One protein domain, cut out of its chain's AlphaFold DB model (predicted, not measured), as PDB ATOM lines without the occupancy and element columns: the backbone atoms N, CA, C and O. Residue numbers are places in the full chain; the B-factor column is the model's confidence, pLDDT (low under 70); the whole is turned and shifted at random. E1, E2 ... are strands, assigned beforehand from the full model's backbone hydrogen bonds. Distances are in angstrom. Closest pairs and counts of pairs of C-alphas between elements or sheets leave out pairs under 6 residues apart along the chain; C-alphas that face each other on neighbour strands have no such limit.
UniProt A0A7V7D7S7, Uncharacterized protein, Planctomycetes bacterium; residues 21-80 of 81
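This is residues 21 to 80 of the 81 residues of an uncharacterized protein of Planctomycetes bacterium (UniProt A0A7V7D7S7). This is a lopsided sandwich: a long, twisted sheet of five strands, with the short hairpin of E4 and E5 folded over part of one face and the other face bare. The two sheets are only partly face to face, and the turns from E2 to E3 and from E6 to E7 reach well beyond the hairpin. The printed part has 60 residues, with no named helix and seven named strands, E1 to E7 in order along the chain, and the class is all strand. The large sheet runs E1, E2, E3, E6, E7, antiparallel throughout. The whole is compact, with a radius of gyration of the C-alphas of 11.4 A, yet elongated in outline, spanning 35 by 20 by 15 A.

Find C-alpha 21 at (-15.651, -38.029, 4.610), where E1 begins and runs to residue 25. E2, residues 28 to 35, is 23.0 A long, and E3, residues 38 to 45, returns over 23.9 A to C-alpha 45 at (-24.062, -41.363, 18.214). Then come E4, residues 51 to 54, and E5, residues 57 to 60. E6, residues 63 to 69, is 20.1 A long, and E7, residues 75 to 79, ends at C-alpha 79 at (-21.380, -32.797, 23.647).

Begin with E1, E2 and E3, a meander, each strand the antiparallel neighbour of the one before. E1 and E2 form a hairpin, with N 23 and O 30 2.9 A apart, within hydrogen-bond range. In the hairpin of E2 and E3, N 31 and O 42 are 2.9 A apart. E3 and E6 are antiparallel at 174 degrees, with N 66 and O 41 2.8 A apart. E6 and E7 form a hairpin, with N 65 and O 77 2.8 A apart. E1 and E7 are the edge strands. E4 and E5 form a hairpin, with N 57 and O 54 2.8 A apart. The two sheets face each other as a sandwich, their facing parts 8.4 A centre to centre. The closest C-alphas of E3 and E4 are those of Val 43 and Leu 52, 6.7 A apart; those of E5 and E6 are Leu 57 and Lys 64, 7.0 A apart. E5 and E7 are only just apart, at 8.2 A.

Look at the C-alphas of Ser 49 and Gly 71, the two farthest apart, at 35.6 A. The five-stranded sheet is twisted, its C-alphas lying up to 4.4 A off its best plane. The printed part has no cut, and the six links between its strands are tight. Its mean pLDDT is 94.9, and no printed residue is under 70.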
ATOM      1  N   SER A  21     -15.082 -36.688   4.736       96.12
ATOM      2  CA  SER A  21     -15.651 -38.029   4.610       96.12
ATOM      3  C   SER A  21     -16.565 -38.325   5.788       96.12
ATOM      4  O   SER A  21     -16.159 -38.158   6.942       96.12
ATOM      5  N   LEU A  22     -17.765 -38.809   5.487       96.50
ATOM      6  CA  LEU A  22     -18.699 -39.353   6.459       96.50
ATOM      7  C   LEU A  22     -18.815 -40.856   6.212       96.50
ATOM      8  O   LEU A  22     -19.154 -41.275   5.108       96.50
ATOM      9  N   GLU A  23     -18.537 -41.654   7.233       95.94
ATOM     10  CA  GLU A  23     -18.691 -43.104   7.186       95.94
ATOM     11  C   GLU A  23     -19.649 -43.570   8.277       95.94
ATOM     12  O   GLU A  23     -19.640 -43.063   9.402       95.94
ATOM     13  N   GLN A  24     -20.491 -44.543   7.943       95.44
ATOM     14  CA  GLN A  24     -21.307 -45.212   8.942       95.44
ATOM     15  C   GLN A  24     -20.423 -46.176   9.737       95.44
ATOM     16  O   GLN A  24     -19.673 -46.972   9.171       95.44
ATOM     17  N   ILE A  25     -20.526 -46.118  11.059       95.44
ATOM     18  CA  ILE A  25     -19.850 -47.017  11.993       95.44
ATOM     19  C   ILE A  25     -20.889 -47.672  12.902       95.44
ATOM     20  O   ILE A  25     -22.050 -47.269  12.961       95.44
ATOM     21  N   LYS A  26     -20.502 -48.721  13.632       94.06
ATOM     22  CA  LYS A  26     -21.437 -49.393  14.540       94.06
ATOM     23  C   LYS A  26     -21.943 -48.408  15.606       94.06
ATOM     24  O   LYS A  26     -21.151 -47.958  16.428       94.06
ATOM     25  N   GLY A  27     -23.251 -48.142  15.607       94.00
ATOM     26  CA  GLY A  27     -23.919 -47.241  16.556       94.00
ATOM     27  C   GLY A  27     -23.905 -45.757  16.168       94.00
ATOM     28  O   GLY A  27     -24.234 -44.922  17.006       94.00
ATOM     29  N   GLY A  28     -23.476 -45.410  14.948       95.75
ATOM     30  CA  GLY A  28     -23.573 -44.038  14.456       95.75
ATOM     31  C   GLY A  28     -22.644 -43.723  13.293       95.75
ATOM     32  O   GLY A  28     -22.491 -44.526  12.373       95.75
ATOM     33  N   TYR A  29     -22.017 -42.548  13.322       97.19
ATOM     34  CA  TYR A  29     -21.218 -42.042  12.205       97.19
ATOM     35  C   TYR A  29     -19.841 -41.546  12.647       97.19
ATOM     36  O   TYR A  29     -19.663 -41.021  13.748       97.19
ATOM     37  N   GLY A  30     -18.863 -41.706  11.762       97.25
ATOM     38  CA  GLY A  30     -17.549 -41.090  11.849       97.25
ATOM     39  C   GLY A  30     -17.409 -39.998  10.792       97.25
ATOM     40  O   GLY A  30     -17.587 -40.258   9.606       97.25
ATOM     41  N   LEU A  31     -17.058 -38.784  11.213       97.50
ATOM     42  CA  LEU A  31     -16.758 -37.661  10.328       97.50
ATOM     43  C   LEU A  31     -15.262 -37.324  10.396       97.50
ATOM     44  O   LEU A  31     -14.722 -37.141  11.487       97.50
ATOM     45  N   LYS A  32     -14.610 -37.182   9.239       97.56
ATOM     46  CA  LYS A  32     -13.273 -36.583   9.091       97.56
ATOM     47  C   LYS A  32     -13.348 -35.385   8.158       97.56
ATOM     48  O   LYS A  32     -14.016 -35.449   7.129       97.56
ATOM     49  N   VAL A  33     -12.638 -34.319   8.503       96.50
ATOM     50  CA  VAL A  33     -12.601 -33.071   7.737       96.50
ATOM     51  C   VAL A  33     -11.176 -32.539   7.705       96.50
ATOM     52  O   VAL A  33     -10.523 -32.421   8.747       96.50
ATOM     53  N   LYS A  34     -10.702 -32.175   6.514       95.00
ATOM     54  CA  LYS A  34      -9.421 -31.489   6.349       95.00
ATOM     55  C   LYS A  34      -9.614 -29.982   6.547       95.00
ATOM     56  O   LYS A  34     -10.551 -29.392   6.016       95.00
ATOM     57  N   LEU A  35      -8.733 -29.364   7.333       92.31
ATOM     58  CA  LEU A  35      -8.702 -27.920   7.580       92.31
ATOM     59  C   LEU A  35      -7.383 -27.335   7.063       92.31
ATOM     60  O   LEU A  35      -6.384 -28.051   6.960       92.31
ATOM     61  N   SER A  36      -7.358 -26.033   6.769       90.38
ATOM     62  CA  SER A  36      -6.147 -25.353   6.279       90.38
ATOM     63  C   SER A  36      -4.974 -25.444   7.259       90.38
ATOM     64  O   SER A  36      -3.822 -25.483   6.839       90.38
ATOM     65  N   ASP A  37      -5.258 -25.503   8.560       90.88
ATOM     66  CA  ASP A  37      -4.273 -25.539   9.643       90.88
ATOM     67  C   ASP A  37      -4.210 -26.893  10.370       90.88
ATOM     68  O   ASP A  37      -3.522 -27.016  11.389       90.88
ATOM     69  N   GLY A  38      -4.894 -27.925   9.861       93.62
ATOM     70  CA  GLY A  38      -4.982 -29.191  10.577       93.62
ATOM     71  C   GLY A  38      -6.035 -30.170  10.074       93.62
ATOM     72  O   GLY A  38      -6.224 -30.345   8.869       93.62
ATOM     73  N   GLU A  39      -6.677 -30.858  11.010       95.69
ATOM     74  CA  GLU A  39      -7.768 -31.796  10.750       95.69
ATOM     75  C   GLU A  39      -8.772 -31.813  11.902       95.69
ATOM     76  O   GLU A  39      -8.435 -31.576  13.067       95.69
ATOM     77  N   PHE A  40     -10.015 -32.129  11.562       96.19
ATOM     78  CA  PHE A  40     -11.097 -32.336  12.505       96.19
ATOM     79  C   PHE A  40     -11.662 -33.744  12.338       96.19
ATOM     80  O   PHE A  40     -11.849 -34.226  11.220       96.19
ATOM     81  N   ALA A  41     -11.953 -34.397  13.458       97.62
ATOM     82  CA  ALA A  41     -12.613 -35.691  13.486       97.62
ATOM     83  C   ALA A  41     -13.743 -35.683  14.518       97.62
ATOM     84  O   ALA A  41     -13.581 -35.120  15.600       97.62
ATOM     85  N   ALA A  42     -14.854 -36.347  14.217       97.62
ATOM     86  CA  ALA A  42     -15.952 -36.528  15.156       97.62
ATOM     87  C   ALA A  42     -16.538 -37.938  15.083       97.62
ATOM     88  O   ALA A  42     -16.517 -38.587  14.037       97.62
ATOM     89  N   VAL A  43     -17.074 -38.390  16.212       97.50
ATOM     90  CA  VAL A  43     -17.954 -39.554  16.306       97.50
ATOM     91  C   VAL A  43     -19.321 -39.073  16.776       97.50
ATOM     92  O   VAL A  43     -19.402 -38.319  17.748       97.50
ATOM     93  N   LEU A  44     -20.371 -39.467  16.061       96.06
ATOM     94  CA  LEU A  44     -21.743 -39.010  16.266       96.06
ATOM     95  C   LEU A  44     -22.622 -40.220  16.577       96.06
ATOM     96  O   LEU A  44     -22.728 -41.117  15.741       96.06
ATOM     97  N   ALA A  45     -23.189 -40.272  17.782       95.31
ATOM     98  CA  ALA A  45     -24.062 -41.363  18.214       95.31
ATOM     99  C   ALA A  45     -25.464 -41.185  17.642       95.31
ATOM    100  O   ALA A  45     -25.945 -40.063  17.540       95.31
ATOM    101  N   THR A  46     -26.101 -42.290  17.263       93.94
ATOM    102  CA  THR A  46     -27.513 -42.297  16.841       93.94
ATOM    103  C   THR A  46     -28.473 -42.476  18.014       93.94
ATOM    104  O   THR A  46     -29.667 -42.246  17.865       93.94
ATOM    105  N   ASP A  47     -27.965 -42.906  19.170       92.69
ATOM    106  CA  ASP A  47     -28.726 -43.072  20.405       92.69
ATOM    107  C   ASP A  47     -27.809 -42.987  21.638       92.69
ATOM    108  O   ASP A  47     -26.598 -43.206  21.545       92.69
ATOM    109  N   GLU A  48     -28.392 -42.722  22.809       92.06
ATOM    110  CA  GLU A  48     -27.680 -42.547  24.086       92.06
ATOM    111  C   GLU A  48     -26.948 -43.813  24.586       92.06
ATOM    112  O   GLU A  48     -26.020 -43.756  25.401       92.06
ATOM    113  N   SER A  49     -27.349 -44.993  24.110       94.12
ATOM    114  CA  SER A  49     -26.749 -46.269  24.509       94.12
ATOM    115  C   SER A  49     -25.539 -46.649  23.645       94.12
ATOM    116  O   SER A  49     -24.684 -47.439  24.077       94.12
ATOM    117  N   ALA A  50     -25.428 -46.058  22.453       95.38
ATOM    118  CA  ALA A  50     -24.418 -46.374  21.462       95.38
ATOM    119  C   ALA A  50     -23.006 -46.109  21.990       95.38
ATOM    120  O   ALA A  50     -22.679 -45.034  22.488       95.38
ATOM    121  N   SER A  51     -22.132 -47.104  21.849       95.88
ATOM    122  CA  SER A  51     -20.715 -46.991  22.191       95.88
ATOM    123  C   SER A  51     -19.880 -46.910  20.921       95.88
ATOM    124  O   SER A  51     -19.746 -47.892  20.191       95.88
ATOM    125  N   LEU A  52     -19.281 -45.747  20.691       96.38
ATOM    126  CA  LEU A  52     -18.537 -45.430  19.479       96.38
ATOM    127  C   LEU A  52     -17.036 -45.494  19.721       96.38
ATOM    128  O   LEU A  52     -16.533 -45.054  20.761       96.38
ATOM    129  N   ARG A  53     -16.308 -45.986  18.717       95.94
ATOM    130  CA  ARG A  53     -14.849 -45.921  18.669       95.94
ATOM    131  C   ARG A  53     -14.376 -45.739  17.232       95.94
ATOM    132  O   ARG A  53     -14.431 -46.678  16.448       95.94
ATOM    133  N   ALA A  54     -13.862 -44.558  16.922       95.31
ATOM    134  CA  ALA A  54     -13.219 -44.263  15.646       95.31
ATOM    135  C   ALA A  54     -12.226 -43.112  15.823       95.31
ATOM    136  O   ALA A  54     -12.359 -42.307  16.739       95.31
ATOM    137  N   PHE A  55     -11.204 -43.047  14.969       93.94
ATOM    138  CA  PHE A  55     -10.239 -41.935  14.916       93.94
ATOM    139  C   PHE A  55      -9.497 -41.653  16.235       93.94
ATOM    140  O   PHE A  55      -9.042 -40.539  16.481       93.94
ATOM    141  N   GLY A  56      -9.363 -42.655  17.109       93.38
ATOM    142  CA  GLY A  56      -8.800 -42.484  18.455       93.38
ATOM    143  C   GLY A  56      -9.754 -41.820  19.458       93.38
ATOM    144  O   GLY A  56      -9.357 -41.552  20.587       93.38
ATOM    145  N   LEU A  57     -11.010 -41.582  19.075       96.00
ATOM    146  CA  LEU A  57     -12.084 -41.138  19.953       96.00
ATOM    147  C   LEU A  57     -12.869 -42.343  20.475       96.00
ATOM    148  O   LEU A  57     -13.040 -43.353  19.790       96.00
ATOM    149  N   LYS A  58     -13.357 -42.214  21.708       95.81
ATOM    150  CA  LYS A  58     -14.334 -43.113  22.321       95.81
ATOM    151  C   LYS A  58     -15.443 -42.267  22.934       95.81
ATOM    152  O   LYS A  58     -15.131 -41.347  23.700       95.81
ATOM    153  N   SER A  59     -16.685 -42.600  22.610       95.75
ATOM    154  CA  SER A  59     -17.885 -41.941  23.130       95.75
ATOM    155  C   SER A  59     -18.949 -42.968  23.517       95.75
ATOM    156  O   SER A  59     -18.933 -44.089  23.002       95.75
ATOM    157  N   LYS A  60     -19.844 -42.593  24.430       95.94
ATOM    158  CA  LYS A  60     -21.058 -43.342  24.756       95.94
ATOM    159  C   LYS A  60     -22.226 -42.363  24.746       95.94
ATOM    160  O   LYS A  60     -22.199 -41.437  25.544       95.94
ATOM    161  N   GLY A  61     -23.166 -42.532  23.822       94.50
ATOM    162  CA  GLY A  61     -24.365 -41.699  23.714       94.50
ATOM    163  C   GLY A  61     -24.160 -40.238  23.319       94.50
ATOM    164  O   GLY A  61     -25.128 -39.529  23.110       94.50
ATOM    165  N   ALA A  62     -22.913 -39.787  23.212       95.38
ATOM    166  CA  ALA A  62     -22.558 -38.388  23.030       95.38
ATOM    167  C   ALA A  62     -21.831 -38.163  21.702       95.38
ATOM    168  O   ALA A  62     -21.128 -39.051  21.193       95.38
ATOM    169  N   ILE A  63     -21.901 -36.936  21.192       95.69
ATOM    170  CA  ILE A  63     -21.010 -36.495  20.122       95.69
ATOM    171  C   ILE A  63     -19.651 -36.195  20.749       95.69
ATOM    172  O   ILE A  63     -19.542 -35.504  21.763       95.69
ATOM    173  N   LYS A  64     -18.583 -36.710  20.143       97.31
ATOM    174  CA  LYS A  64     -17.222 -36.396  20.579       97.31
ATOM    175  C   LYS A  64     -16.374 -35.988  19.401       97.31
ATOM    176  O   LYS A  64     -16.332 -36.684  18.390       97.31
ATOM    177  N   CYS A  65     -15.664 -34.887  19.572       97.19
ATOM    178  CA  CYS A  65     -14.907 -34.229  18.527       97.19
ATOM    179  C   CYS A  65     -13.445 -34.096  18.940       97.19
ATOM    180  O   CYS A  65     -13.123 -33.969  20.124       97.19
ATOM    181  N   ARG A  66     -12.560 -34.081  17.950       97.75
ATOM    182  CA  ARG A  66     -11.153 -33.742  18.101       97.75
ATOM    183  C   ARG A  66     -10.747 -32.769  17.013       97.75
ATOM    184  O   ARG A  66     -10.962 -33.037  15.833       97.75
ATOM    185  N   LEU A  67     -10.089 -31.700  17.423       97.12
ATOM    186  CA  LEU A  67      -9.406 -30.770  16.546       97.12
ATOM    187  C   LEU A  67      -7.900 -30.934  16.739       97.12
ATOM    188  O   LEU A  67      -7.399 -30.892  17.863       97.12
ATOM    189  N   MET A  68      -7.175 -31.127  15.645       96.56
ATOM    190  CA  MET A  68      -5.717 -31.125  15.646       96.56
ATOM    191  C   MET A  68      -5.228 -30.007  14.745       96.56
ATOM    192  O   MET A  68      -5.693 -29.883  13.615       96.56
ATOM    193  N   ARG A  69      -4.282 -29.212  15.244       95.06
ATOM    194  CA  ARG A  69      -3.651 -28.109  14.516       95.06
ATOM    195  C   ARG A  69      -2.139 -28.229  14.595       95.06
ATOM    196  O   ARG A  69      -1.605 -28.679  15.609       95.06
ATOM    197  N   ALA A  70      -1.446 -27.801  13.545       89.75
ATOM    198  CA  ALA A  70       0.013 -27.831  13.521       89.75
ATOM    199  C   ALA A  70       0.604 -27.041  14.707       89.75
ATOM    200  O   ALA A  70       0.245 -25.889  14.946       89.75
ATOM    201  N   GLY A  71       1.499 -27.681  15.464       90.06
ATOM    202  CA  GLY A  71       2.177 -27.061  16.606       90.06
ATOM    203  C   GLY A  71       1.296 -26.812  17.837       90.06
ATOM    204  O   GLY A  71       1.745 -26.131  18.756       90.06
ATOM    205  N   ARG A  72       0.065 -27.344  17.883       94.19
ATOM    206  CA  ARG A  72      -0.820 -27.242  19.053       94.19
ATOM    207  C   ARG A  72      -1.212 -28.625  19.576       94.19
ATOM    208  O   ARG A  72      -1.355 -29.554  18.779       94.19
ATOM    209  N   PRO A  73      -1.413 -28.778  20.897       94.50
ATOM    210  CA  PRO A  73      -2.036 -29.975  21.447       94.50
ATOM    211  C   PRO A  73      -3.412 -30.219  20.821       94.50
ATOM    212  O   PRO A  73      -4.104 -29.274  20.443       94.50
ATOM    213  N   ALA A  74      -3.813 -31.486  20.732       94.94
ATOM    214  CA  ALA A  74      -5.151 -31.830  20.274       94.94
ATOM    215  C   ALA A  74      -6.205 -31.318  21.267       94.94
ATOM    216  O   ALA A  74      -6.109 -31.566  22.469       94.94
ATOM    217  N   GLU A  75      -7.231 -30.653  20.749       96.69
ATOM    218  CA  GLU A  75      -8.383 -30.192  21.520       96.69
ATOM    219  C   GLU A  75      -9.499 -31.236  21.381       96.69
ATOM    220  O   GLU A  75      -9.819 -31.658  20.268       96.69
ATOM    221  N   ILE A  76     -10.077 -31.688  22.497       96.69
ATOM    222  CA  ILE A  76     -11.173 -32.665  22.509       96.69
ATOM    223  C   ILE A  76     -12.391 -32.029  23.171       96.69
ATOM    224  O   ILE A  76     -12.289 -31.506  24.278       96.69
ATOM    225  N   LEU A  77     -13.542 -32.135  22.509       96.31
ATOM    226  CA  LEU A  77     -14.832 -31.673  23.014       96.31
ATOM    227  C   LEU A  77     -15.810 -32.850  23.062       96.31
ATOM    228  O   LEU A  77     -15.856 -33.655  22.129       96.31
ATOM    229  N   GLY A  78     -16.577 -32.949  24.145       92.75
ATOM    230  CA  GLY A  78     -17.750 -33.815  24.244       92.75
ATOM    231  C   GLY A  78     -19.008 -32.958  24.300       92.75
ATOM    232  O   GLY A  78     -18.997 -31.912  24.947       92.75
ATOM    233  N   LEU A  79     -20.052 -33.392  23.605       87.81
ATOM    234  CA  LEU A  79     -21.380 -32.797  23.647       87.81
ATOM    235  C   LEU A  79     -22.347 -33.897  24.074       87.81
ATOM    236  O   LEU A  79     -22.474 -34.915  23.389       87.81
ATOM    237  N   GLU A  80     -22.958 -33.687  25.228       82.62
ATOM    238  CA  GLU A  80     -24.055 -34.497  25.750       82.62
ATOM    239  C   GLU A  80     -25.357 -33.786  25.346       82.62
ATOM    240  O   GLU A  80     -25.399 -32.551  25.379       82.62
TER     241      GLU A  80